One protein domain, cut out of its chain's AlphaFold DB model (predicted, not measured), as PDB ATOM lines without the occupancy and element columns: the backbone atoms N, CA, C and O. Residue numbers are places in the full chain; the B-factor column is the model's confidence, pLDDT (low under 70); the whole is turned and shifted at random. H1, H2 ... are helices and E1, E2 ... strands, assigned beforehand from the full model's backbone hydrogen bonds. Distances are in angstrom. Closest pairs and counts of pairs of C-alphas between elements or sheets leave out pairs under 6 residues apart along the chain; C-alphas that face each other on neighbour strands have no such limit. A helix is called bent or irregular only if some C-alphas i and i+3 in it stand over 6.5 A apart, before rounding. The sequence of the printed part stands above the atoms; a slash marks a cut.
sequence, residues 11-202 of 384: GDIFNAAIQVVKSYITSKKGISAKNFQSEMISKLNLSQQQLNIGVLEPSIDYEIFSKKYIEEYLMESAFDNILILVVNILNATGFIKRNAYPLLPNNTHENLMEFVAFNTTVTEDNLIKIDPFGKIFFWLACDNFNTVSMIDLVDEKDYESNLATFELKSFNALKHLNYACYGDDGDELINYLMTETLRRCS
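Overview. This is residues 11 to 202 of the 384 residues of the protein "Restriction endonuclease" of Moraxellaceae bacterium 17A (UniProt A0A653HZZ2). One helix, H4, runs through the core, and other helices pack round it at steep angles: H1, on which H2 packs in turn, packs on its later part, H7 meets its last residues with its own first residues to make a corner, and H10 packs on its first part beside the small hairpin of E1 and E2. H11 crosses H7, while the short H8 and H9 lie towards one end of the longest axis and H5 towards the other. The printed part has 192 residues, with eleven named helices and two named strands in the order H1 H2 H3 E1 E2 H4 H5 H6 H7 H8 H9 H10 H11; the sheet's order is E1 - E2, antiparallel, and the class is mostly helix. The whole is compact, with a radius of gyration of the C-alphas of 17.2 A, and rounded, spanning 47 by 38 by 30 A.

Along the chain. E1 is residues 54 to 56, 6.7 A from first to last C-alpha, and E2 is residues 75 to 77, 6.6 A. H4, residues 78 to 92, is 21.1 A long and begins at C-alpha 78, (-47.122, 33.347, 13.354). Before the strands come H1, residues 11 to 23, 18.6 A, beginning at C-alpha 11, (-43.164, 46.994, 20.489); H2, residues 33 to 44, 16.4 A; and H3, residues 48 to 51. After H4 come H5, residues 111 to 117, and H6, residues 124 to 127. H5 is neither bent nor irregular, but only just: C-alphas 114 and 117 are 6.1 A apart. H7, residues 135 to 151, is the longest helix at 24.5 A. H8 is residues 156 to 161, H9 is residues 163 to 169, and H10 is residues 172 to 182, 15.3 A. H11, residues 188 to 202, is 20.8 A long and ends at C-alpha 202, (-20.881, 43.353, 9.116).

Arrangement. E1 and E2 form a hairpin; N 55 and O 76 are 2.8 A apart and N 76 and O 55 are 2.9 A apart, both within hydrogen-bond range. The closest C-alphas of E1 and H10 are those of Val 55 and Ala 180, 6.0 A apart. H4 is the hub, touching four helices. With residues 78 to 82 alone it touches H10, Ala 78 to Leu 177, C-alphas 6.3 A apart, at a steep tilt of 61 degrees, opposite ways. H3 and H4 only just touch, with 3 pairs of C-alphas within 8 A, the closest being Leu 51 and Phe 79 at 6.2 A. H1 touches H4 at a steep tilt of 64 degrees, the same way, with the C-alphas of Phe 14 and Val 86 closest at 6.1 A. H2 touches H1, Ala 16 to Lys 43, C-alphas 6.5 A apart, at a steep tilt of 57 degrees. H7 touches H4 at a steep tilt of 54 degrees, with the C-alphas of Ala 92 and Ile 136 closest at 5.5 A. H11 touches H7 about perpendicular, at 78 degrees, with the C-alphas of Phe 137 and Thr 197 closest at 4.8 A. H8 and H9 touch only at the corner, Tyr 159 to Phe 166, C-alphas 5.6 A apart. H5 is close to but not clearly touching H1, and H6 likewise to H11, with closest C-alphas 7.4 A and 6.1 A apart. Every O i to N i+4 pair is within hydrogen-bond range in H1, H2, H4, H7, H8, H9, H10 and H11; H5 has 2 of 3, and H3 and H6 are too short for such a pair.

Size, cuts and confidence. The C-alphas farthest apart, those of Glu 72 and Glu 110, are 49.8 A apart. The printed part has no cut. The links E1 to E2 and H4 to H5 are long, 18 residues each. The mean pLDDT of the printed part is 79.2; residues 56 to 75, 108 to 118, 132 to 133, 149 to 165 and 202 are under 70.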
ATOM      1  N   GLY A  11     -43.453  46.242  19.272       94.62
ATOM      2  CA  GLY A  11     -43.164  46.994  20.489       94.62
ATOM      3  C   GLY A  11     -44.217  46.851  21.594       94.62
ATOM      4  O   GLY A  11     -43.870  46.793  22.778       94.62
ATOM      5  N   ASP A  12     -45.499  46.745  21.233       95.94
ATOM      6  CA  ASP A  12     -46.594  46.510  22.180       95.94
ATOM      7  C   ASP A  12     -46.610  45.061  22.663       95.94
ATOM      8  O   ASP A  12     -46.825  44.804  23.852       95.94
ATOM      9  N   ILE A  13     -46.334  44.113  21.763       97.31
ATOM     10  CA  ILE A  13     -46.190  42.692  22.097       97.31
ATOM     11  C   ILE A  13     -45.039  42.505  23.086       97.31
ATOM     12  O   ILE A  13     -45.207  41.852  24.119       97.31
ATOM     13  N   PHE A  14     -43.886  43.115  22.818       94.44
ATOM     14  CA  PHE A  14     -42.726  43.003  23.687       94.44
ATOM     15  C   PHE A  14     -42.995  43.625  25.066       94.44
ATOM     16  O   PHE A  14     -42.761  42.977  26.090       94.44
ATOM     17  N   ASN A  15     -43.596  44.819  25.121       92.19
ATOM     18  CA  ASN A  15     -44.026  45.408  26.391       92.19
ATOM     19  C   ASN A  15     -45.039  44.507  27.123       92.19
ATOM     20  O   ASN A  15     -44.902  44.272  28.325       92.19
ATOM     21  N   ALA A  16     -46.036  43.947  26.432       95.44
ATOM     22  CA  ALA A  16     -47.001  43.034  27.043       95.44
ATOM     23  C   ALA A  16     -46.309  41.827  27.692       95.44
ATOM     24  O   ALA A  16     -46.630  41.500  28.838       95.44
ATOM     25  N   ALA A  17     -45.313  41.244  27.026       94.75
ATOM     26  CA  ALA A  17     -44.529  40.136  27.556       94.75
ATOM     27  C   ALA A  17     -43.709  40.522  28.789       94.75
ATOM     28  O   ALA A  17     -43.717  39.786  29.777       94.75
ATOM     29  N   ILE A  18     -43.086  41.705  28.786       90.00
ATOM     30  CA  ILE A  18     -42.419  42.264  29.970       90.00
ATOM     31  C   ILE A  18     -43.409  42.340  31.144       90.00
ATOM     32  O   ILE A  18     -43.091  41.904  32.252       90.00
ATOM     33  N   GLN A  19     -44.625  42.845  30.919       90.00
ATOM     34  CA  GLN A  19     -45.640  42.948  31.976       90.00
ATOM     35  C   GLN A  19     -46.126  41.580  32.480       90.00
ATOM     36  O   GLN A  19     -46.349  41.424  33.680       90.00
ATOM     37  N   VAL A  20     -46.279  40.593  31.592       93.75
ATOM     38  CA  VAL A  20     -46.627  39.215  31.982       93.75
ATOM     39  C   VAL A  20     -45.504  38.604  32.819       93.75
ATOM     40  O   VAL A  20     -45.759  38.065  33.886       93.75
ATOM     41  N   VAL A  21     -44.238  38.744  32.421       91.00
ATOM     42  CA  VAL A  21     -43.109  38.243  33.226       91.00
ATOM     43  C   VAL A  21     -43.067  38.914  34.605       91.00
ATOM     44  O   VAL A  21     -42.869  38.237  35.619       91.00
ATOM     45  N   LYS A  22     -43.326  40.226  34.673       85.94
ATOM     46  CA  LYS A  22     -43.375  40.988  35.931       85.94
ATOM     47  C   LYS A  22     -44.466  40.510  36.886       85.94
ATOM     48  O   LYS A  22     -44.207  40.438  38.087       85.94
ATOM     49  N   SER A  23     -45.655  40.151  36.395       89.19
ATOM     50  CA  SER A  23     -46.749  39.684  37.266       89.19
ATOM     51  C   SER A  23     -46.387  38.396  38.026       89.19
ATOM     52  O   SER A  23     -46.962  38.112  39.077       89.19
ATOM     53  N   TYR A  24     -45.361  37.672  37.565       90.69
ATOM     54  CA  TYR A  24     -44.842  36.451  38.178       90.69
ATOM     55  C   TYR A  24     -43.536  36.631  38.957       90.69
ATOM     56  O   TYR A  24     -42.949  35.629  39.365       90.69
ATOM     57  N   ILE A  25     -43.061  37.855  39.215       83.75
ATOM     58  CA  ILE A  25     -41.734  38.083  39.826       83.75
ATOM     59  C   ILE A  25     -41.547  37.392  41.191       83.75
ATOM     60  O   ILE A  25     -40.445  36.978  41.548       83.75
ATOM     61  N   THR A  26     -42.634  37.215  41.946       82.44
ATOM     62  CA  THR A  26     -42.651  36.518  43.243       82.44
ATOM     63  C   THR A  26     -42.931  35.015  43.119       82.44
ATOM     64  O   THR A  26     -42.804  34.268  44.096       82.44
ATOM     65  N   SER A  27     -43.295  34.535  41.926       84.94
ATOM     66  CA  SER A  27     -43.635  33.138  41.668       84.94
ATOM     67  C   SER A  27     -42.391  32.260  41.617       84.94
ATOM     68  O   SER A  27     -41.567  32.343  40.709       84.94
ATOM     69  N   LYS A  28     -42.302  31.305  42.549       83.00
ATOM     70  CA  LYS A  28     -41.264  30.260  42.524       83.00
ATOM     71  C   LYS A  28     -41.482  29.209  41.431       83.00
ATOM     72  O   LYS A  28     -40.544  28.497  41.091       83.00
ATOM     73  N   LYS A  29     -42.712  29.074  40.921       89.00
ATOM     74  CA  LYS A  29     -43.075  28.066  39.908       89.00
ATOM     75  C   LYS A  29     -42.856  28.557  38.473       89.00
ATOM     76  O   LYS A  29     -42.859  27.735  37.562       89.00
ATOM     77  N   GLY A  30     -42.656  29.862  38.283       90.38
ATOM     78  CA  GLY A  30     -42.560  30.477  36.962       90.38
ATOM     79  C   GLY A  30     -43.873  30.441  36.180       90.38
ATOM     80  O   GLY A  30     -44.940  30.187  36.747       90.38
ATOM     81  N   ILE A  31     -43.771  30.696  34.877       95.75
ATOM     82  CA  ILE A  31     -44.887  30.760  33.926       95.75
ATOM     83  C   ILE A  31     -44.778  29.584  32.959       95.75
ATOM     84  O   ILE A  31     -43.759  29.434  32.292       95.75
ATOM     85  N   SER A  32     -45.795  28.728  32.863       96.38
ATOM     86  CA  SER A  32     -45.807  27.662  31.850       96.38
ATOM     87  C   SER A  32     -46.011  28.238  30.442       96.38
ATOM     88  O   SER A  32     -46.556  29.331  30.307       96.38
ATOM     89  N   ALA A  33     -45.646  27.489  29.395       94.81
ATOM     90  CA  ALA A  33     -45.874  27.903  28.003       94.81
ATOM     91  C   ALA A  33     -47.347  28.239  27.741       94.81
ATOM     92  O   ALA A  33     -47.673  29.333  27.291       94.81
ATOM     93  N   LYS A  34     -48.243  27.336  28.153       96.06
ATOM     94  CA  LYS A  34     -49.693  27.515  28.034       96.06
ATOM     95  C   LYS A  34     -50.193  28.775  28.748       96.06
ATOM     96  O   LYS A  34     -51.018  29.499  28.195       96.06
ATOM     97  N   ASN A  35     -49.725  29.030  29.973       97.00
ATOM     98  CA  ASN A  35     -50.166  30.198  30.736       97.00
ATOM     99  C   ASN A  35     -49.621  31.488  30.125       97.00
ATOM    100  O   ASN A  35     -50.378  32.438  29.973       97.00
ATOM    101  N   PHE A  36     -48.348  31.496  29.722       97.38
ATOM    102  CA  PHE A  36     -47.729  32.647  29.073       97.38
ATOM    103  C   PHE A  36     -48.477  33.017  27.791       97.38
ATOM    104  O   PHE A  36     -48.912  34.154  27.648       97.38
ATOM    105  N   GLN A  37     -48.727  32.042  26.914       97.12
ATOM    106  CA  GLN A  37     -49.498  32.242  25.688       97.12
ATOM    107  C   GLN A  37     -50.914  32.767  25.986       97.12
ATOM    108  O   GLN A  37     -51.343  33.752  25.392       97.12
ATOM    109  N   SER A  38     -51.622  32.168  26.953       97.25
ATOM    110  CA  SER A  38     -52.985  32.587  27.324       97.25
ATOM    111  C   SER A  38     -53.033  34.025  27.857       97.25
ATOM    112  O   SER A  38     -53.927  34.791  27.501       97.25
ATOM    113  N   GLU A  39     -52.069  34.411  28.695       97.81
ATOM    114  CA  GLU A  39     -51.978  35.773  29.224       97.81
ATOM    115  C   GLU A  39     -51.588  36.783  28.154       97.81
ATOM    116  O   GLU A  39     -52.167  37.865  28.119       97.81
ATOM    117  N   MET A  40     -50.679  36.428  27.245       97.94
ATOM    118  CA  MET A  40     -50.319  37.276  26.109       97.94
ATOM    119  C   MET A  40     -51.527  37.549  25.207       97.94
ATOM    120  O   MET A  40     -51.802  38.709  24.905       97.94
ATOM    121  N   ILE A  41     -52.302  36.512  24.859       97.75
ATOM    122  CA  ILE A  41     -53.548  36.647  24.083       97.75
ATOM    123  C   ILE A  41     -54.522  37.590  24.790       97.75
ATOM    124  O   ILE A  41     -55.047  38.518  24.174       97.75
ATOM    125  N   SER A  42     -54.735  37.378  26.091       97.06
ATOM    126  CA  SER A  42     -55.638  38.212  26.885       97.06
ATOM    127  C   SER A  42     -55.158  39.659  26.985       97.06
ATOM    128  O   SER A  42     -55.981  40.570  26.963       97.06
ATOM    129  N   LYS A  43     -53.851  39.886  27.132       95.75
ATOM    130  CA  LYS A  43     -53.274  41.212  27.383       95.75
ATOM    131  C   LYS A  43     -53.189  42.066  26.123       95.75
ATOM    132  O   LYS A  43     -53.337  43.280  26.212       95.75
ATOM    133  N   LEU A  44     -52.980  41.428  24.975       96.31
ATOM    134  CA  LEU A  44     -52.975  42.054  23.651       96.31
ATOM    135  C   LEU A  44     -54.370  42.126  23.016       96.31
ATOM    136  O   LEU A  44     -54.536  42.765  21.983       96.31
ATOM    137  N   ASN A  45     -55.366  41.478  23.630       96.19
ATOM    138  CA  ASN A  45     -56.739  41.393  23.134       96.19
ATOM    139  C   ASN A  45     -56.813  40.843  21.693       96.19
ATOM    140  O   ASN A  45     -57.499  41.400  20.833       96.19
ATOM    141  N   LEU A  46     -56.061  39.766  21.425       95.31
ATOM    142  CA  LEU A  46     -55.919  39.208  20.077       95.31
ATOM    143  C   LEU A  46     -57.213  38.557  19.585       95.31
ATOM    144  O   LEU A  46     -57.858  37.775  20.284       95.31
ATOM    145  N   SER A  47     -57.555  38.841  18.332       94.81
ATOM    146  CA  SER A  47     -58.672  38.213  17.631       94.81
ATOM    147  C   SER A  47     -58.307  36.826  17.091       94.81
ATOM    148  O   SER A  47     -57.148  36.531  16.803       94.81
ATOM    149  N   GLN A  48     -59.316  35.985  16.843       92.12
ATOM    150  CA  GLN A  48     -59.093  34.679  16.210       92.12
ATOM    151  C   GLN A  48     -58.476  34.803  14.808       92.12
ATOM    152  O   GLN A  48     -57.735  33.926  14.384       92.12
ATOM    153  N   GLN A  49     -58.760  35.892  14.085       90.12
ATOM    154  CA  GLN A  49     -58.156  36.135  12.775       90.12
ATOM    155  C   GLN A  49     -56.646  36.379  12.884       90.12
ATOM    156  O   GLN A  49     -55.909  35.864  12.053       90.12
ATOM    157  N   GLN A  50     -56.192  37.094  13.921       93.19
ATOM    158  CA  GLN A  50     -54.763  37.294  14.199       93.19
ATOM    159  C   GLN A  50     -54.084  35.983  14.609       93.19
ATOM    160  O   GLN A  50     -53.013  35.665  14.110       93.19
ATOM    161  N   LEU A  51     -54.734  35.176  15.453       92.38
ATOM    162  CA  LEU A  51     -54.205  33.868  15.866       92.38
ATOM    163  C   LEU A  51     -54.135  32.842  14.725       92.38
ATOM    164  O   LEU A  51     -53.403  31.865  14.831       92.38
ATOM    165  N   ASN A  52     -54.882  33.064  13.644       89.69
ATOM    166  CA  ASN A  52     -54.870  32.216  12.456       89.69
ATOM    167  C   ASN A  52     -53.880  32.704  11.382       89.69
ATOM    168  O   ASN A  52     -53.877  32.147  10.283       89.69
ATOM    169  N   ILE A  53     -53.082  33.748  11.648       88.62
ATOM    170  CA  ILE A  53     -52.003  34.147  10.740       88.62
ATOM    171  C   ILE A  53     -50.969  33.018  10.733       88.62
ATOM    172  O   ILE A  53     -50.397  32.670  11.768       88.62
ATOM    173  N   GLY A  54     -50.779  32.432   9.554       83.44
ATOM    174  CA  GLY A  54     -49.799  31.389   9.302       83.44
ATOM    175  C   GLY A  54     -48.507  31.964   8.733       83.44
ATOM    176  O   GLY A  54     -48.537  32.962   8.012       83.44
ATOM    177  N   VAL A  55     -47.389  31.321   9.038       77.56
ATOM    178  CA  VAL A  55     -46.080  31.582   8.432       77.56
ATOM    179  C   VAL A  55     -45.604  30.298   7.775       77.56
ATOM    180  O   VAL A  55     -45.737  29.215   8.345       77.56
ATOM    181  N   LEU A  56     -45.057  30.426   6.569       67.38
ATOM    182  CA  LEU A  56     -44.368  29.330   5.903       67.38
ATOM    183  C   LEU A  56     -43.150  28.910   6.722       67.38
ATOM    184  O   LEU A  56     -42.284  29.745   6.992       67.38
ATOM    185  N   GLU A  57     -43.027  27.615   7.007       60.81
ATOM    186  CA  GLU A  57     -41.714  27.044   7.302       60.81
ATOM    187  C   GLU A  57     -40.809  27.345   6.090       60.81
ATOM    188  O   GLU A  57     -41.213  27.050   4.958       60.81
ATOM    189  N   PRO A  58     -39.647  28.002   6.264       55.25
ATOM    190  CA  PRO A  58     -38.771  28.332   5.148       55.25
ATOM    191  C   PRO A  58     -38.205  27.037   4.551       55.25
ATOM    192  O   PRO A  58     -37.152  26.551   4.954       55.25
ATOM    193  N   SER A  59     -38.915  26.452   3.588       51.91
ATOM    194  CA  SER A  59     -38.351  25.435   2.716       51.91
ATOM    195  C   SER A  59     -37.397  26.121   1.736       51.91
ATOM    196  O   SER A  59     -37.694  27.186   1.212       51.91
ATOM    197  N   ILE A  60     -36.239  25.482   1.575       47.34
ATOM    198  CA  ILE A  60     -34.989  25.721   0.819       47.34
ATOM    199  C   ILE A  60     -35.022  26.626  -0.448       47.34
ATOM    200  O   ILE A  60     -33.958  26.967  -0.954       47.34
ATOM    201  N   ASP A  61     -36.163  27.073  -0.971       46.38
ATOM    202  CA  ASP A  61     -36.214  27.983  -2.121       46.38
ATOM    203  C   ASP A  61     -36.166  29.462  -1.706       46.38
ATOM    204  O   ASP A  61     -37.133  30.060  -1.236       46.38
ATOM    205  N   TYR A  62     -34.990  30.053  -1.931       53.56
ATOM    206  CA  TYR A  62     -34.595  31.427  -1.603       53.56
ATOM    207  C   TYR A  62     -35.162  32.502  -2.559       53.56
ATOM    208  O   TYR A  62     -34.724  33.653  -2.508       53.56
ATOM    209  N   GLU A  63     -36.107  32.171  -3.448       48.25
ATOM    210  CA  GLU A  63     -36.597  33.099  -4.475       48.25
ATOM    211  C   GLU A  63     -38.017  33.644  -4.212       48.25
ATOM    212  O   GLU A  63     -39.026  32.958  -4.343       48.25
ATOM    213  N   ILE A  64     -38.044  34.965  -3.982       48.12
ATOM    214  CA  ILE A  64     -39.135  35.932  -4.199       48.12
ATOM    215  C   ILE A  64     -40.279  35.923  -3.168       48.12
ATOM    216  O   ILE A  64     -41.271  35.199  -3.263       48.12
ATOM    217  N   PHE A  65     -40.196  36.913  -2.270       54.25
ATOM    218  CA  PHE A  65     -41.287  37.437  -1.450       54.25
ATOM    219  C   PHE A  65     -42.476  37.838  -2.331       54.25
ATOM    220  O   PHE A  65     -42.535  38.928  -2.901       54.25
ATOM    221  N   SER A  66     -43.453  36.949  -2.457       51.03
ATOM    222  CA  SER A  66     -44.759  37.314  -2.980       51.03
ATOM    223  C   SER A  66     -45.833  36.685  -2.116       51.03
ATOM    224  O   SER A  66     -45.768  35.508  -1.766       51.03
ATOM    225  N   LYS A  67     -46.873  37.466  -1.818       48.59
ATOM    226  CA  LYS A  67     -48.064  37.040  -1.073       48.59
ATOM    227  C   LYS A  67     -48.644  35.693  -1.531       48.59
ATOM    228  O   LYS A  67     -49.251  34.986  -0.740       48.59
ATOM    229  N   LYS A  68     -48.451  35.347  -2.806       49.31
ATOM    230  CA  LYS A  68     -48.924  34.109  -3.430       49.31
ATOM    231  C   LYS A  68     -48.175  32.857  -2.943       49.31
ATOM    232  O   LYS A  68     -48.776  31.795  -2.902       49.31
ATOM    233  N   TYR A  69     -46.899  32.975  -2.566       50.44
ATOM    234  CA  TYR A  69     -46.067  31.838  -2.144       50.44
ATOM    235  C   TYR A  69     -46.491  31.289  -0.767       50.44
ATOM    236  O   TYR A  69     -46.408  30.092  -0.512       50.44
ATOM    237  N   ILE A  70     -47.039  32.158   0.093       53.12
ATOM    238  CA  ILE A  70     -47.484  31.853   1.466       53.12
ATOM    239  C   ILE A  70     -48.793  31.047   1.516       53.12
ATOM    240  O   ILE A  70     -49.215  30.643   2.585       53.12
ATOM    241  N   GLU A  71     -49.471  30.755   0.408       52.19
ATOM    242  CA  GLU A  71     -50.792  30.102   0.471       52.19
ATOM    243  C   GLU A  71     -50.760  28.561   0.282       52.19
ATOM    244  O   GLU A  71     -51.793  27.924   0.479       52.19
ATOM    245  N   GLU A  72     -49.613  27.931  -0.042       48.25
ATOM    246  CA  GLU A  72     -49.562  26.533  -0.551       48.25
ATOM    247  C   GLU A  72     -48.899  25.446   0.342       48.25
ATOM    248  O   GLU A  72     -49.016  24.266   0.008       48.25
ATOM    249  N   TYR A  73     -48.271  25.764   1.487       52.12
ATOM    250  CA  TYR A  73     -47.510  24.783   2.307       52.12
ATOM    251  C   TYR A  73     -47.948  24.703   3.788       52.12
ATOM    252  O   TYR A  73     -48.819  25.450   4.228       52.12
ATOM    253  N   LEU A  74     -47.390  23.754   4.560       54.94
ATOM    254  CA  LEU A  74     -47.657  23.580   6.000       54.94
ATOM    255  C   LEU A  74     -47.323  24.878   6.758       54.94
ATOM    256  O   LEU A  74     -46.165  25.273   6.840       54.94
ATOM    257  N   MET A  75     -48.353  25.545   7.279       64.25
ATOM    258  CA  MET A  75     -48.220  26.819   7.988       64.25
ATOM    259  C   MET A  75     -47.998  26.597   9.481       64.25
ATOM    260  O   MET A  75     -48.807  25.931  10.134       64.25
ATOM    261  N   GLU A  76     -46.969  27.229  10.034       79.75
ATOM    262  CA  GLU A  76     -46.828  27.405  11.475       79.75
ATOM    263  C   GLU A  76     -47.605  28.630  11.965       79.75
ATOM    264  O   GLU A  76     -47.915  29.547  11.205       79.75
ATOM    265  N   SER A  77     -47.911  28.668  13.261       89.25
ATOM    266  CA  SER A  77     -48.530  29.833  13.897       89.25
ATOM    267  C   SER A  77     -47.547  31.004  13.936       89.25
ATOM    268  O   SER A  77     -46.485  30.925  14.563       89.25
ATOM    269  N   ALA A  78     -47.918  32.124  13.311       91.12
ATOM    270  CA  ALA A  78     -47.122  33.347  13.354       91.12
ATOM    271  C   ALA A  78     -47.002  33.890  14.784       91.12
ATOM    272  O   ALA A  78     -45.950  34.369  15.198       91.12
ATOM    273  N   PHE A  79     -48.076  33.776  15.570       94.88
ATOM    274  CA  PHE A  79     -48.068  34.222  16.957       94.88
ATOM    275  C   PHE A  79     -47.095  33.409  17.814       94.88
ATOM    276  O   PHE A  79     -46.377  33.985  18.625       94.88
ATOM    277  N   ASP A  80     -47.023  32.092  17.614       92.81
ATOM    278  CA  ASP A  80     -46.097  31.252  18.378       92.81
ATOM    279  C   ASP A  80     -44.639  31.580  18.028       92.81
ATOM    280  O   ASP A  80     -43.807  31.707  18.926       92.81
ATOM    281  N   ASN A  81     -44.353  31.838  16.749       92.19
ATOM    282  CA  ASN A  81     -43.049  32.318  16.291       92.19
ATOM    283  C   ASN A  81     -42.691  33.706  16.867       92.19
ATOM    284  O   ASN A  81     -41.566  33.921  17.324       92.19
ATOM    285  N   ILE A  82     -43.659  34.628  16.959       95.38
ATOM    286  CA  ILE A  82     -43.486  35.902  17.677       95.38
ATOM    287  C   ILE A  82     -43.159  35.661  19.155       95.38
ATOM    288  O   ILE A  82     -42.276  36.319  19.705       95.38
ATOM    289  N   LEU A  83     -43.850  34.733  19.826       95.62
ATOM    290  CA  LEU A  83     -43.579  34.437  21.232       95.62
ATOM    291  C   LEU A  83     -42.177  33.851  21.429       95.62
ATOM    292  O   LEU A  83     -41.526  34.210  22.409       95.62
ATOM    293  N   ILE A  84     -41.690  33.013  20.509       92.69
ATOM    294  CA  ILE A  84     -40.306  32.513  20.524       92.69
ATOM    295  C   ILE A  84     -39.322  33.686  20.456       92.69
ATOM    296  O   ILE A  84     -38.471  33.817  21.338       92.69
ATOM    297  N   LEU A  85     -39.489  34.588  19.483       93.56
ATOM    298  CA  LEU A  85     -38.650  35.783  19.342       93.56
ATOM    299  C   LEU A  85     -38.663  36.644  20.615       93.56
ATOM    300  O   LEU A  85     -37.618  37.051  21.117       93.56
ATOM    301  N   VAL A  86     -39.842  36.891  21.181       95.06
ATOM    302  CA  VAL A  86     -39.992  37.692  22.401       95.06
ATOM    303  C   VAL A  86     -39.332  37.020  23.605       95.06
ATOM    304  O   VAL A  86     -38.678  37.694  24.397       95.06
ATOM    305  N   VAL A  87     -39.456  35.700  23.757       94.88
ATOM    306  CA  VAL A  87     -38.795  34.959  24.843       94.88
ATOM    307  C   VAL A  87     -37.271  34.977  24.672       94.88
ATOM    308  O   VAL A  87     -36.561  35.171  25.662       94.88
ATOM    309  N   ASN A  88     -36.768  34.865  23.440       91.50
ATOM    310  CA  ASN A  88     -35.347  35.023  23.121       91.50
ATOM    311  C   ASN A  88     -34.839  36.406  23.556       91.50
ATOM    312  O   ASN A  88     -33.844  36.504  24.279       91.50
ATOM    313  N   ILE A  89     -35.572  37.467  23.207       91.19
ATOM    314  CA  ILE A  89     -35.254  38.847  23.596       91.19
ATOM    315  C   ILE A  89     -35.304  39.018  25.119       91.19
ATOM    316  O   ILE A  89     -34.368  39.570  25.697       91.19
ATOM    317  N   LEU A  90     -36.338  38.513  25.800       90.00
ATOM    318  CA  LEU A  90     -36.453  38.559  27.266       90.00
ATOM    319  C   LEU A  90     -35.292  37.837  27.965       90.00
ATOM    320  O   LEU A  90     -34.857  38.256  29.039       90.00
ATOM    321  N   ASN A  91     -34.796  36.746  27.379       88.31
ATOM    322  CA  ASN A  91     -33.623  36.041  27.879       88.31
ATOM    323  C   ASN A  91     -32.344  36.857  27.654       88.31
ATOM    324  O   ASN A  91     -31.568  37.028  28.593       88.31
ATOM    325  N   ALA A  92     -32.145  37.401  26.450       84.62
ATOM    326  CA  ALA A  92     -30.976  38.213  26.100       84.62
ATOM    327  C   ALA A  92     -30.838  39.456  26.996       84.62
ATOM    328  O   ALA A  92     -29.754  39.782  27.483       84.62
ATOM    329  N   THR A  93     -31.964  40.110  27.270       80.31
ATOM    330  CA  THR A  93     -32.065  41.289  28.145       80.31
ATOM    331  C   THR A  93     -32.078  40.936  29.634       80.31
ATOM    332  O   THR A  93     -31.915  41.808  30.485       80.31
ATOM    333  N   GLY A  94     -32.205  39.651  29.977       80.38
ATOM    334  CA  GLY A  94     -32.117  39.156  31.346       80.38
ATOM    335  C   GLY A  94     -33.389  39.319  32.180       80.38
ATOM    336  O   GLY A  94     -33.302  39.170  33.399       80.38
ATOM    337  N   PHE A  95     -34.556  39.574  31.572       82.38
ATOM    338  CA  PHE A  95     -35.858  39.568  32.267       82.38
ATOM    339  C   PHE A  95     -36.249  38.174  32.757       82.38
ATOM    340  O   PHE A  95     -36.968  38.041  33.752       82.38
ATOM    341  N   ILE A  96     -35.769  37.129  32.086       87.00
ATOM    342  CA  ILE A  96     -35.933  35.737  32.505       87.00
ATOM    343  C   ILE A  96     -34.572  35.089  32.745       87.00
ATOM    344  O   ILE A  96     -33.569  35.461  32.146       87.00
ATOM    345  N   LYS A  97     -34.527  34.110  33.650       83.62
ATOM    346  CA  LYS A  97     -33.278  33.446  34.065       83.62
ATOM    347  C   LYS A  97     -32.672  32.551  32.986       83.62
ATOM    348  O   LYS A  97     -31.492  32.231  33.063       83.62
ATOM    349  N   ARG A  98     -33.509  32.051  32.074       82.75
ATOM    350  CA  ARG A  98     -33.130  31.146  30.988       82.75
ATOM    351  C   ARG A  98     -34.213  31.115  29.921       82.75
ATOM    352  O   ARG A  98     -35.394  31.256  30.244       82.75
ATOM    353  N   ASN A  99     -33.812  30.788  28.701       85.88
ATOM    354  CA  ASN A  99     -34.703  30.523  27.581       85.88
ATOM    355  C   ASN A  99     -35.303  29.105  27.656       85.88
ATOM    356  O   ASN A  99     -34.933  28.212  26.901       85.88
ATOM    357  N   ALA A 100     -36.149  28.853  28.658       87.38
ATOM    358  CA  ALA A 100     -36.849  27.578  28.799       87.38
ATOM    359  C   ALA A 100     -38.090  27.722  29.677       87.38
ATOM    360  O   ALA A 100     -38.055  28.397  30.709       87.38
ATOM    361  N   TYR A 101     -39.156  27.000  29.328       90.81
ATOM    362  CA  TYR A 101     -40.338  26.906  30.175       90.81
ATOM    363  C   TYR A 101     -40.119  25.959  31.378       90.81
ATOM    364  O   TYR A 101     -39.428  24.946  31.257       90.81
ATOM    365  N   PRO A 102     -40.718  26.250  32.551       93.94
ATOM    366  CA  PRO A 102     -41.459  27.472  32.851       93.94
ATOM    367  C   PRO A 102     -40.533  28.698  32.886       93.94
ATOM    368  O   PRO A 102     -39.422  28.612  33.411       93.94
ATOM    369  N   LEU A 103     -41.002  29.831  32.351       93.62
ATOM    370  CA  LEU A 103     -40.252  31.083  32.381       93.62
ATOM    371  C   LEU A 103     -40.105  31.515  33.831       93.62
ATOM    372  O   LEU A 103     -41.092  31.656  34.554       93.62
ATOM    373  N   LEU A 104     -38.865  31.707  34.258       89.50
ATOM    374  CA  LEU A 104     -38.548  32.172  35.597       89.50
ATOM    375  C   LEU A 104     -38.114  33.629  35.497       89.50
ATOM    376  O   LEU A 104     -37.044  33.868  34.933       89.50
ATOM    377  N   PRO A 105     -38.887  34.583  36.041       88.38
ATOM    378  CA  PRO A 105     -38.462  35.972  36.100       88.38
ATOM    379  C   PRO A 105     -37.124  36.085  36.825       88.38
ATOM    380  O   PRO A 105     -36.892  35.429  37.850       88.38
ATOM    381  N   ASN A 106     -36.224  36.890  36.282       80.31
ATOM    382  CA  ASN A 106     -34.985  37.209  36.962       80.31
ATOM    383  C   ASN A 106     -35.266  38.260  38.041       80.31
ATOM    384  O   ASN A 106     -35.919  39.259  37.784       80.31
ATOM    385  N   ASN A 107     -34.811  38.016  39.265       71.75
ATOM    386  CA  ASN A 107     -35.099  38.851  40.433       71.75
ATOM    387  C   ASN A 107     -33.826  39.286  41.174       71.75
ATOM    388  O   ASN A 107     -33.890  39.666  42.337       71.75
ATOM    389  N   THR A 108     -32.667  39.165  40.520       60.44
ATOM    390  CA  THR A 108     -31.345  39.314  41.152       60.44
ATOM    391  C   THR A 108     -30.694  40.687  40.960       60.44
ATOM    392  O   THR A 108     -29.641  40.926  41.540       60.44
ATOM    393  N   HIS A 109     -31.313  41.605  40.210       51.94
ATOM    394  CA  HIS A 109     -30.747  42.926  39.916       51.94
ATOM    395  C   HIS A 109     -31.661  44.060  40.404       51.94
ATOM    396  O   HIS A 109     -32.852  44.058  40.111       51.94
ATOM    397  N   GLU A 110     -31.103  45.048  41.110       43.19
ATOM    398  CA  GLU A 110     -31.823  46.254  41.564       43.19
ATOM    399  C   GLU A 110     -32.369  47.087  40.387       43.19
ATOM    400  O   GLU A 110     -33.481  47.600  40.480       43.19
ATOM    401  N   ASN A 111     -31.695  47.082  39.226       46.62
ATOM    402  CA  ASN A 111     -32.197  47.717  37.997       46.62
ATOM    403  C   ASN A 111     -33.549  47.139  37.539       46.62
ATOM    404  O   ASN A 111     -34.349  47.852  36.940       46.62
ATOM    405  N   LEU A 112     -33.858  45.872  37.860       50.03
ATOM    406  CA  LEU A 112     -35.131  45.215  37.515       50.03
ATOM    407  C   LEU A 112     -36.346  45.938  38.105       50.03
ATOM    408  O   LEU A 112     -37.403  45.895  37.483       50.03
ATOM    409  N   MET A 113     -36.175  46.652  39.229       43.06
ATOM    410  CA  MET A 113     -37.197  47.509  39.844       43.06
ATOM    411  C   MET A 113     -37.382  48.855  39.114       43.06
ATOM    412  O   MET A 113     -38.509  49.336  39.048       43.06
ATOM    413  N   GLU A 114     -36.344  49.433  38.497       51.06
ATOM    414  CA  GLU A 114     -36.476  50.602  37.603       51.06
ATOM    415  C   GLU A 114     -37.125  50.219  36.262       51.06
ATOM    416  O   GLU A 114     -37.994  50.937  35.761       51.06
ATOM    417  N   PHE A 115     -36.830  49.021  35.737       49.62
ATOM    418  CA  PHE A 115     -37.523  48.456  34.570       49.62
ATOM    419  C   PHE A 115     -39.028  48.230  34.822       49.62
ATOM    420  O   PHE A 115     -39.790  48.151  33.854       49.62
ATOM    421  N   VAL A 116     -39.501  48.137  36.082       47.72
ATOM    422  CA  VAL A 116     -40.931  47.944  36.430       47.72
ATOM    423  C   VAL A 116     -41.812  49.040  35.837       47.72
ATOM    424  O   VAL A 116     -42.910  48.722  35.376       47.72
ATOM    425  N   ALA A 117     -41.310  50.271  35.738       53.12
ATOM    426  CA  ALA A 117     -42.070  51.419  35.256       53.12
ATOM    427  C   ALA A 117     -42.241  51.490  33.729       53.12
ATOM    428  O   ALA A 117     -43.076  52.266  33.270       53.12
ATOM    429  N   PHE A 118     -41.509  50.692  32.936       62.28
ATOM    430  CA  PHE A 118     -41.676  50.692  31.479       62.28
ATOM    431  C   PHE A 118     -43.073  50.166  31.130       62.28
ATOM    432  O   PHE A 118     -43.336  48.973  31.275       62.28
ATOM    433  N   ASN A 119     -43.990  51.064  30.774       70.88
ATOM    434  CA  ASN A 119     -45.406  50.792  30.510       70.88
ATOM    435  C   ASN A 119     -45.873  51.382  29.167       70.88
ATOM    436  O   ASN A 119     -47.073  51.468  28.917       70.88
ATOM    437  N   THR A 120     -44.925  51.758  28.314       81.62
ATOM    438  CA  THR A 120     -45.146  52.309  26.976       81.62
ATOM    439  C   THR A 120     -44.794  51.280  25.903       81.62
ATOM    440  O   THR A 120     -44.188  50.250  26.198       81.62
ATOM    441  N   THR A 121     -45.166  51.549  24.656       87.69
ATOM    442  CA  THR A 121     -44.701  50.794  23.484       87.69
ATOM    443  C   THR A 121     -43.175  50.841  23.403       87.69
ATOM    444  O   THR A 121     -42.575  51.898  23.624       87.69
ATOM    445  N   VAL A 122     -42.540  49.704  23.113       87.62
ATOM    446  CA  VAL A 122     -41.101  49.672  22.817       87.62
ATOM    447  C   VAL A 122     -40.872  50.190  21.401       87.62
ATOM    448  O   VAL A 122     -41.539  49.746  20.475       87.62
ATOM    449  N   THR A 123     -39.936  51.113  21.233       88.31
ATOM    450  CA  THR A 123     -39.526  51.677  19.938       88.31
ATOM    451  C   THR A 123     -38.008  51.625  19.829       88.31
ATOM    452  O   THR A 123     -37.336  51.388  20.835       88.31
ATOM    453  N   GLU A 124     -37.452  51.865  18.643       83.44
ATOM    454  CA  GLU A 124     -35.996  51.979  18.469       83.44
ATOM    455  C   GLU A 124     -35.377  53.022  19.422       83.44
ATOM    456  O   GLU A 124     -34.433  52.704  20.145       83.44
ATOM    457  N   ASP A 125     -36.007  54.194  19.564       75.56
ATOM    458  CA  ASP A 125     -35.548  55.283  20.443       75.56
ATOM    459  C   ASP A 125     -35.462  54.905  21.924       75.56
ATOM    460  O   ASP A 125     -34.630  55.416  22.679       75.56
ATOM    461  N   ASN A 126     -36.382  54.058  22.391       76.69
ATOM    462  CA  ASN A 126     -36.488  53.728  23.807       76.69
ATOM    463  C   ASN A 126     -35.958  52.331  24.146       76.69
ATOM    464  O   ASN A 126     -35.835  52.019  25.334       76.69
ATOM    465  N   LEU A 127     -35.568  51.537  23.141       80.50
ATOM    466  CA  LEU A 127     -34.998  50.205  23.321       80.50
ATOM    467  C   LEU A 127     -33.734  50.246  24.184       80.50
ATOM    468  O   LEU A 127     -33.531  49.357  25.010       80.50
ATOM    469  N   ILE A 128     -32.936  51.314  24.083       74.38
ATOM    470  CA  ILE A 128     -31.733  51.522  24.903       74.38
ATOM    471  C   ILE A 128     -32.035  51.541  26.411       74.38
ATOM    472  O   ILE A 128     -31.200  51.157  27.224       74.38
ATOM    473  N   LYS A 129     -33.255  51.930  26.808       72.62
ATOM    474  CA  LYS A 129     -33.685  51.889  28.214       72.62
ATOM    475  C   LYS A 129     -33.921  50.466  28.697       72.62
ATOM    476  O   LYS A 129     -33.898  50.254  29.901       72.62
ATOM    477  N   ILE A 130     -34.195  49.535  27.782       74.12
ATOM    478  CA  ILE A 130     -34.454  48.111  28.035       74.12
ATOM    479  C   ILE A 130     -33.153  47.308  27.942       74.12
ATOM    480  O   ILE A 130     -32.899  46.427  28.762       74.12
ATOM    481  N   ASP A 131     -32.321  47.632  26.958       74.00
ATOM    482  CA  ASP A 131     -31.079  46.935  26.652       74.00
ATOM    483  C   ASP A 131     -29.939  47.927  26.364       74.00
ATOM    484  O   ASP A 131     -29.523  48.092  25.215       74.00
ATOM    485  N   PRO A 132     -29.397  48.587  27.403       63.84
ATOM    486  CA  PRO A 132     -28.388  49.635  27.235       63.84
ATOM    487  C   PRO A 132     -27.084  49.136  26.603       63.84
ATOM    488  O   PRO A 132     -26.299  49.929  26.098       63.84
ATOM    489  N   PHE A 133     -26.845  47.823  26.626       65.00
ATOM    490  CA  PHE A 133     -25.637  47.208  26.077       65.00
ATOM    491  C   PHE A 133     -25.868  46.539  24.716       65.00
ATOM    492  O   PHE A 133     -24.945  45.931  24.177       65.00
ATOM    493  N   GLY A 134     -27.085  46.600  24.163       75.06
ATOM    494  CA  GLY A 134     -27.410  45.982  22.877       75.06
ATOM    495  C   GLY A 134     -27.203  44.461  22.839       75.06
ATOM    496  O   GLY A 134     -26.826  43.913  21.799       75.06
ATOM    497  N   LYS A 135     -27.421  43.764  23.961       80.31
ATOM    498  CA  LYS A 135     -27.359  42.295  24.056       80.31
ATOM    499  C   LYS A 135     -28.324  41.609  23.094       80.31
ATOM    500  O   LYS A 135     -28.011  40.518  22.620       80.31
ATOM    501  N   ILE A 136     -29.469  42.228  22.802       88.50
ATOM    502  CA  ILE A 136     -30.463  41.733  21.846       88.50
ATOM    503  C   ILE A 136     -29.806  41.479  20.491       88.50
ATOM    504  O   ILE A 136     -29.958  40.388  19.949       88.50
ATOM    505  N   PHE A 137     -29.028  42.436  19.981       89.38
ATOM    506  CA  PHE A 137     -28.399  42.321  18.664       89.38
ATOM    507  C   PHE A 137     -27.380  41.180  18.621       89.38
ATOM    508  O   PHE A 137     -27.357  40.403  17.674       89.38
ATOM    509  N   PHE A 138     -26.579  41.007  19.677       81.56
ATOM    510  CA  PHE A 138     -25.652  39.874  19.760       81.56
ATOM    511  C   PHE A 138     -26.391  38.529  19.771       81.56
ATOM    512  O   PHE A 138     -25.988  37.580  19.102       81.56
ATOM    513  N   TRP A 139     -27.496  38.443  20.511       84.88
ATOM    514  CA  TRP A 139     -28.281  37.215  20.609       84.88
ATOM    515  C   TRP A 139     -28.979  36.877  19.288       84.88
ATOM    516  O   TRP A 139     -28.930  35.729  18.856       84.88
ATOM    517  N   LEU A 140     -29.558  37.880  18.618       89.38
ATOM    518  CA  LEU A 140     -30.140  37.750  17.280       89.38
ATOM    519  C   LEU A 140     -29.098  37.333  16.242       89.38
ATOM    520  O   LEU A 140     -29.389  36.496  15.394       89.38
ATOM    521  N   ALA A 141     -27.877  37.868  16.324       85.06
ATOM    522  CA  ALA A 141     -26.777  37.452  15.464       85.06
ATOM    523  C   ALA A 141     -26.465  35.964  15.650       85.06
ATOM    524  O   ALA A 141     -26.442  35.214  14.677       85.06
ATOM    525  N   CYS A 142     -26.268  35.515  16.894       81.56
ATOM    526  CA  CYS A 142     -26.002  34.107  17.191       81.56
ATOM    527  C   CYS A 142     -27.147  33.188  16.743       81.56
ATOM    528  O   CYS A 142     -26.887  32.133  16.173       81.56
ATOM    529  N   ASP A 143     -28.396  33.579  16.993       81.62
ATOM    530  CA  ASP A 143     -29.584  32.831  16.570       81.62
ATOM    531  C   ASP A 143     -29.651  32.697  15.040       81.62
ATOM    532  O   ASP A 143     -29.853  31.600  14.519       81.62
ATOM    533  N   ASN A 144     -29.362  33.784  14.319       83.31
ATOM    534  CA  ASN A 144     -29.251  33.790  12.863       83.31
ATOM    535  C   ASN A 144     -28.152  32.841  12.359       83.31
ATOM    536  O   ASN A 144     -28.420  32.008  11.496       83.31
ATOM    537  N   PHE A 145     -26.935  32.925  12.909       78.88
ATOM    538  CA  PHE A 145     -25.829  32.039  12.521       78.88
ATOM    539  C   PHE A 145     -26.159  30.564  12.771       78.88
ATOM    540  O   PHE A 145     -25.956  29.739  11.884       78.88
ATOM    541  N   ASN A 146     -26.735  30.243  13.933       74.94
ATOM    542  CA  ASN A 146     -27.156  28.879  14.262       74.94
ATOM    543  C   ASN A 146     -28.263  28.373  13.330       74.94
ATOM    544  O   ASN A 146     -28.261  27.216  12.926       74.94
ATOM    545  N   THR A 147     -29.226  29.229  12.992       72.94
ATOM    546  CA  THR A 147     -30.322  28.857  12.092       72.94
ATOM    547  C   THR A 147     -29.788  28.545  10.696       72.94
ATOM    548  O   THR A 147     -30.166  27.536  10.106       72.94
ATOM    549  N   VAL A 148     -28.862  29.362  10.187       70.19
ATOM    550  CA  VAL A 148     -28.229  29.111   8.888       70.19
ATOM    551  C   VAL A 148     -27.399  27.828   8.920       70.19
ATOM    552  O   VAL A 148     -27.581  26.994   8.041       70.19
ATOM    553  N   SER A 149     -26.571  27.595   9.945       64.44
ATOM    554  CA  SER A 149     -25.768  26.363  10.020       64.44
ATOM    555  C   SER A 149     -26.602  25.082  10.112       64.44
ATOM    556  O   SER A 149     -26.172  24.032   9.640       64.44
ATOM    557  N   MET A 150     -27.807  25.144  10.690       61.66
ATOM    558  CA  MET A 150     -28.705  23.987  10.773       61.66
ATOM    559  C   MET A 150     -29.489  23.704   9.485       61.66
ATOM    560  O   MET A 150     -29.857  22.551   9.254       61.66
ATOM    561  N   ILE A 151     -29.780  24.726   8.675       60.69
ATOM    562  CA  ILE A 151     -30.643  24.610   7.485       60.69
ATOM    563  C   ILE A 151     -29.825  24.378   6.208       60.69
ATOM    564  O   ILE A 151     -30.286  23.694   5.293       60.69
ATOM    565  N   ASP A 152     -28.614  24.925   6.128       55.12
ATOM    566  CA  ASP A 152     -27.834  24.974   4.897       55.12
ATOM    567  C   ASP A 152     -26.727  23.897   4.842       55.12
ATOM    568  O   ASP A 152     -25.944  23.724   5.769       55.12
ATOM    569  N   LEU A 153     -26.567  23.244   3.682       51.88
ATOM    570  CA  LEU A 153     -25.339  22.514   3.292       51.88
ATOM    571  C   LEU A 153     -24.207  23.480   2.875       51.88
ATOM    572  O   LEU A 153     -23.330  23.126   2.084       51.88
ATOM    573  N   VAL A 154     -24.262  24.730   3.329       53.38
ATOM    574  CA  VAL A 154     -23.275  25.760   3.005       53.38
ATOM    575  C   VAL A 154     -22.036  25.491   3.839       53.38
ATOM    576  O   VAL A 154     -22.131  25.161   5.017       53.38
ATOM    577  N   ASP A 155     -20.864  25.633   3.227       58.38
ATOM    578  CA  ASP A 155     -19.627  25.704   3.995       58.38
ATOM    579  C   ASP A 155     -19.752  26.918   4.927       58.38
ATOM    580  O   ASP A 155     -19.766  28.048   4.444       58.38
ATOM    581  N   GLU A 156     -19.905  26.701   6.239       57.66
ATOM    582  CA  GLU A 156     -20.058  27.764   7.251       57.66
ATOM    583  C   GLU A 156     -19.033  28.890   7.042       57.66
ATOM    584  O   GLU A 156     -19.344  30.067   7.211       57.66
ATOM    585  N   LYS A 157     -17.834  28.541   6.556       60.41
ATOM    586  CA  LYS A 157     -16.777  29.501   6.238       60.41
ATOM    587  C   LYS A 157     -17.137  30.468   5.116       60.41
ATOM    588  O   LYS A 157     -16.686  31.607   5.158       60.41
ATOM    589  N   ASP A 158     -17.890  30.042   4.109       63.62
ATOM    590  CA  ASP A 158     -18.322  30.892   2.995       63.62
ATOM    591  C   ASP A 158     -19.374  31.905   3.468       63.62
ATOM    592  O   ASP A 158     -19.246  33.102   3.226       63.62
ATOM    593  N   TYR A 159     -20.349  31.456   4.267       66.44
ATOM    594  CA  TYR A 159     -21.359  32.341   4.857       66.44
ATOM    595  C   TYR A 159     -20.755  33.372   5.823       66.44
ATOM    596  O   TYR A 159     -21.083  34.556   5.754       66.44
ATOM    597  N   GLU A 160     -19.834  32.945   6.691       65.19
ATOM    598  CA  GLU A 160     -19.152  33.813   7.661       65.19
ATOM    599  C   GLU A 160     -18.131  34.777   7.027       65.19
ATOM    600  O   GLU A 160     -17.682  35.730   7.671       65.19
ATOM    601  N   SER A 161     -17.734  34.555   5.769       64.25
ATOM    602  CA  SER A 161     -16.705  35.365   5.098       64.25
ATOM    603  C   SER A 161     -17.191  36.175   3.893       64.25
ATOM    604  O   SER A 161     -16.425  37.009   3.398       64.25
ATOM    605  N   ASN A 162     -18.440  35.988   3.453       68.56
ATOM    606  CA  ASN A 162     -19.019  36.665   2.294       68.56
ATOM    607  C   ASN A 162     -20.212  37.559   2.681       68.56
ATOM    608  O   ASN A 162     -21.291  37.061   3.004       68.56
ATOM    609  N   LEU A 163     -20.049  38.886   2.570       67.44
ATOM    610  CA  LEU A 163     -21.084  39.866   2.936       67.44
ATOM    611  C   LEU A 163     -22.379  39.694   2.141       67.44
ATOM    612  O   LEU A 163     -23.453  39.757   2.724       67.44
ATOM    613  N   ALA A 164     -22.288  39.472   0.829       67.31
ATOM    614  CA  ALA A 164     -23.473  39.357  -0.018       67.31
ATOM    615  C   ALA A 164     -24.285  38.108   0.349       67.31
ATOM    616  O   ALA A 164     -25.509  38.163   0.446       67.31
ATOM    617  N   THR A 165     -23.602  36.994   0.617       69.75
ATOM    618  CA  THR A 165     -24.248  35.758   1.082       69.75
ATOM    619  C   THR A 165     -24.809  35.929   2.496       69.75
ATOM    620  O   THR A 165     -25.930  35.495   2.764       69.75
ATOM    621  N   PHE A 166     -24.075  36.619   3.377       75.06
ATOM    622  CA  PHE A 166     -24.529  36.989   4.714       75.06
ATOM    623  C   PHE A 166     -25.817  37.818   4.678       75.06
ATOM    624  O   PHE A 166     -26.807  37.424   5.290       75.06
ATOM    625  N   GLU A 167     -25.847  38.924   3.935       72.00
ATOM    626  CA  GLU A 167     -27.013  39.812   3.812       72.00
ATOM    627  C   GLU A 167     -28.216  39.111   3.173       72.00
ATOM    628  O   GLU A 167     -29.351  39.262   3.644       72.00
ATOM    629  N   LEU A 168     -27.966  38.313   2.127       73.88
ATOM    630  CA  LEU A 168     -29.001  37.578   1.407       73.88
ATOM    631  C   LEU A 168     -29.716  36.575   2.320       73.88
ATOM    632  O   LEU A 168     -30.946  36.524   2.321       73.88
ATOM    633  N   LYS A 169     -28.965  35.790   3.103       75.00
ATOM    634  CA  LYS A 169     -29.540  34.696   3.906       75.00
ATOM    635  C   LYS A 169     -29.911  35.099   5.328       75.00
ATOM    636  O   LYS A 169     -30.763  34.450   5.937       75.00
ATOM    637  N   SER A 170     -29.322  36.168   5.858       81.00
ATOM    638  CA  SER A 170     -29.575  36.586   7.233       81.00
ATOM    639  C   SER A 170     -31.036  36.926   7.479       81.00
ATOM    640  O   SER A 170     -31.694  37.603   6.679       81.00
ATOM    641  N   PHE A 171     -31.511  36.498   8.643       86.06
ATOM    642  CA  PHE A 171     -32.838  36.753   9.177       86.06
ATOM    643  C   PHE A 171     -33.970  36.260   8.275       86.06
ATOM    644  O   PHE A 171     -35.075  36.770   8.389       86.06
ATOM    645  N   ASN A 172     -33.747  35.277   7.394       79.94
ATOM    646  CA  ASN A 172     -34.768  34.857   6.426       79.94
ATOM    647  C   ASN A 172     -36.094  34.435   7.095       79.94
ATOM    648  O   ASN A 172     -37.156  34.968   6.779       79.94
ATOM    649  N   ALA A 173     -36.024  33.568   8.111       80.56
ATOM    650  CA  ALA A 173     -37.199  33.164   8.889       80.56
ATOM    651  C   ALA A 173     -37.895  34.363   9.565       80.56
ATOM    652  O   ALA A 173     -39.121  34.470   9.555       80.56
ATOM    653  N   LEU A 174     -37.114  35.309  10.098       88.94
ATOM    654  CA  LEU A 174     -37.649  36.513  10.732       88.94
ATOM    655  C   LEU A 174     -38.268  37.483   9.709       88.94
ATOM    656  O   LEU A 174     -39.313  38.062   9.989       88.94
ATOM    657  N   LYS A 175     -37.699  37.610   8.506       87.31
ATOM    658  CA  LYS A 175     -38.272  38.368   7.382       87.31
ATOM    659  C   LYS A 175     -39.613  37.764   6.951       87.31
ATOM    660  O   LYS A 175     -40.574  38.507   6.765       87.31
ATOM    661  N   HIS A 176     -39.712  36.432   6.860       83.19
ATOM    662  CA  HIS A 176     -40.968  35.726   6.561       83.19
ATOM    663  C   HIS A 176     -42.031  35.975   7.634       83.19
ATOM    664  O   HIS A 176     -43.179  36.292   7.313       83.19
ATOM    665  N   LEU A 177     -41.640  35.876   8.905       89.25
ATOM    666  CA  LEU A 177     -42.512  36.176  10.035       89.25
ATOM    667  C   LEU A 177     -43.000  37.631  10.000       89.25
ATOM    668  O   LEU A 177     -44.195  37.882  10.163       89.25
ATOM    669  N   ASN A 178     -42.091  38.581   9.759       92.50
ATOM    670  CA  ASN A 178     -42.405  40.007   9.710       92.50
ATOM    671  C   ASN A 178     -43.404  40.306   8.581       92.50
ATOM    672  O   ASN A 178     -44.439  40.933   8.800       92.50
ATOM    673  N   TYR A 179     -43.157  39.750   7.395       88.31
ATOM    674  CA  TYR A 179     -44.053  39.874   6.250       88.31
ATOM    675  C   TYR A 179     -45.451  39.306   6.525       88.31
ATOM    676  O   TYR A 179     -46.458  39.952   6.241       88.31
ATOM    677  N   ALA A 180     -45.539  38.098   7.086       86.69
ATOM    678  CA  ALA A 180     -46.826  37.458   7.351       86.69
ATOM    679  C   ALA A 180     -47.673  38.249   8.361       86.69
ATOM    680  O   ALA A 180     -48.897  38.309   8.236       86.69
ATOM    681  N   CYS A 181     -47.024  38.868   9.349       90.81
ATOM    682  CA  CYS A 181     -47.687  39.614  10.412       90.81
ATOM    683  C   CYS A 181     -48.052  41.055  10.029       90.81
ATOM    684  O   CYS A 181     -49.048  41.571  10.546       90.81
ATOM    685  N   TYR A 182     -47.266  41.700   9.159       91.31
ATOM    686  CA  TYR A 182     -47.325  43.153   8.945       91.31
ATOM    687  C   TYR A 182     -47.344  43.582   7.465       91.31
ATOM    688  O   TYR A 182     -47.674  44.727   7.168       91.31
ATOM    689  N   GLY A 183     -47.103  42.668   6.523       85.88
ATOM    690  CA  GLY A 183     -47.109  42.937   5.083       85.88
ATOM    691  C   GLY A 183     -45.769  43.439   4.545       85.88
ATOM    692  O   GLY A 183     -44.723  43.192   5.137       85.88
ATOM    693  N   ASP A 184     -45.815  44.121   3.394       81.94
ATOM    694  CA  ASP A 184     -44.627  44.500   2.614       81.94
ATOM    695  C   ASP A 184     -43.681  45.445   3.387       81.94
ATOM    696  O   ASP A 184     -42.465  45.314   3.268       81.94
ATOM    697  N   ASP A 185     -44.227  46.351   4.206       85.94
ATOM    698  CA  ASP A 185     -43.439  47.313   4.993       85.94
ATOM    699  C   ASP A 185     -42.847  46.693   6.278       85.94
ATOM    700  O   ASP A 185     -41.850  47.181   6.811       85.94
ATOM    701  N   GLY A 186     -43.424  45.588   6.766       91.06
ATOM    702  CA  GLY A 186     -43.029  44.964   8.030       91.06
ATOM    703  C   GLY A 186     -43.353  45.810   9.273       91.06
ATOM    704  O   GLY A 186     -43.941  46.887   9.196       91.06
ATOM    705  N   ASP A 187     -42.974  45.308  10.447       96.12
ATOM    706  CA  ASP A 187     -42.937  46.082  11.689       96.12
ATOM    707  C   ASP A 187     -41.614  46.849  11.815       96.12
ATOM    708  O   ASP A 187     -40.531  46.298  11.595       96.12
ATOM    709  N   GLU A 188     -41.716  48.121  12.200       94.44
ATOM    710  CA  GLU A 188     -40.599  49.060  12.331       94.44
ATOM    711  C   GLU A 188     -39.530  48.573  13.316       94.44
ATOM    712  O   GLU A 188     -38.343  48.566  12.989       94.44
ATOM    713  N   LEU A 189     -39.930  48.073  14.491       95.25
ATOM    714  CA  LEU A 189     -38.982  47.603  15.497       95.25
ATOM    715  C   LEU A 189     -38.312  46.298  15.056       95.25
ATOM    716  O   LEU A 189     -37.113  46.133  15.269       95.25
ATOM    717  N   ILE A 190     -39.039  45.379  14.414       96.31
ATOM    718  CA  ILE A 190     -38.426  44.162  13.852       96.31
ATOM    719  C   ILE A 190     -37.411  44.527  12.757       96.31
ATOM    720  O   ILE A 190     -36.303  43.983  12.742       96.31
ATOM    721  N   ASN A 191     -37.750  45.470  11.874       94.19
ATOM    722  CA  ASN A 191     -36.846  45.961  10.831       94.19
ATOM    723  C   ASN A 191     -35.587  46.604  11.421       94.19
ATOM    724  O   ASN A 191     -34.478  46.292  10.974       94.19
ATOM    725  N   TYR A 192     -35.740  47.438  12.451       93.06
ATOM    726  CA  TYR A 192     -34.624  48.028  13.182       93.06
ATOM    727  C   TYR A 192     -33.729  46.950  13.806       93.06
ATOM    728  O   TYR A 192     -32.518  46.954  13.593       93.06
ATOM    729  N   LEU A 193     -34.315  45.967  14.501       93.94
ATOM    730  CA  LEU A 193     -33.572  44.863  15.118       93.94
ATOM    731  C   LEU A 193     -32.736  44.081  14.096       93.94
ATOM    732  O   LEU A 193     -31.566  43.799  14.358       93.94
ATOM    733  N   MET A 194     -33.301  43.753  12.930       93.12
ATOM    734  CA  MET A 194     -32.565  43.070  11.857       93.12
ATOM    735  C   MET A 194     -31.450  43.951  11.288       93.12
ATOM    736  O   MET A 194     -30.309  43.502  11.182       93.12
ATOM    737  N   THR A 195     -31.772  45.199  10.945       88.12
ATOM    738  CA  THR A 195     -30.841  46.140  10.305       88.12
ATOM    739  C   THR A 195     -29.656  46.443  11.211       88.12
ATOM    740  O   THR A 195     -28.506  46.340  10.788       88.12
ATOM    741  N   GLU A 196     -29.917  46.750  12.477       84.69
ATOM    742  CA  GLU A 196     -28.881  47.079  13.449       84.69
ATOM    743  C   GLU A 196     -28.039  45.850  13.815       84.69
ATOM    744  O   GLU A 196     -26.819  45.958  13.968       84.69
ATOM    745  N   THR A 197     -28.641  44.655  13.869       89.00
ATOM    746  CA  THR A 197     -27.867  43.417  14.046       89.00
ATOM    747  C   THR A 197     -26.943  43.166  12.856       89.00
ATOM    748  O   THR A 197     -25.753  42.925  13.051       89.00
ATOM    749  N   LEU A 198     -27.458  43.270  11.626       82.50
ATOM    750  CA  LEU A 198     -26.665  43.131  10.402       82.50
ATOM    751  C   LEU A 198     -25.512  44.131  10.362       82.50
ATOM    752  O   LEU A 198     -24.374  43.733  10.113       82.50
ATOM    753  N   ARG A 199     -25.790  45.404  10.660       79.25
ATOM    754  CA  ARG A 199     -24.788  46.472  10.697       79.25
ATOM    755  C   ARG A 199     -23.652  46.117  11.656       79.25
ATOM    756  O   ARG A 199     -22.495  46.120  11.241       79.25
ATOM    757  N   ARG A 200     -23.968  45.717  12.893       78.69
ATOM    758  CA  ARG A 200     -22.969  45.305  13.899       78.69
ATOM    759  C   ARG A 200     -22.196  44.056  13.482       78.69
ATOM    760  O   ARG A 200     -20.986  44.001  13.667       78.69
ATOM    761  N   CYS A 201     -22.859  43.058  12.900       76.44
ATOM    762  CA  CYS A 201     -22.194  41.851  12.405       76.44
ATOM    763  C   CYS A 201     -21.249  42.145  11.240       76.44
ATOM    764  O   CYS A 201     -20.148  41.599  11.204       76.44
ATOM    765  N   SER A 202     -21.651  43.023  10.319       69.88
ATOM    766  CA  SER A 202     -20.881  43.353   9.116       69.88
ATOM    767  C   SER A 202     -19.479  43.873   9.435       69.88
ATOM    768  O   SER A 202     -18.547  43.611   8.676       69.88
TER     769      SER A 202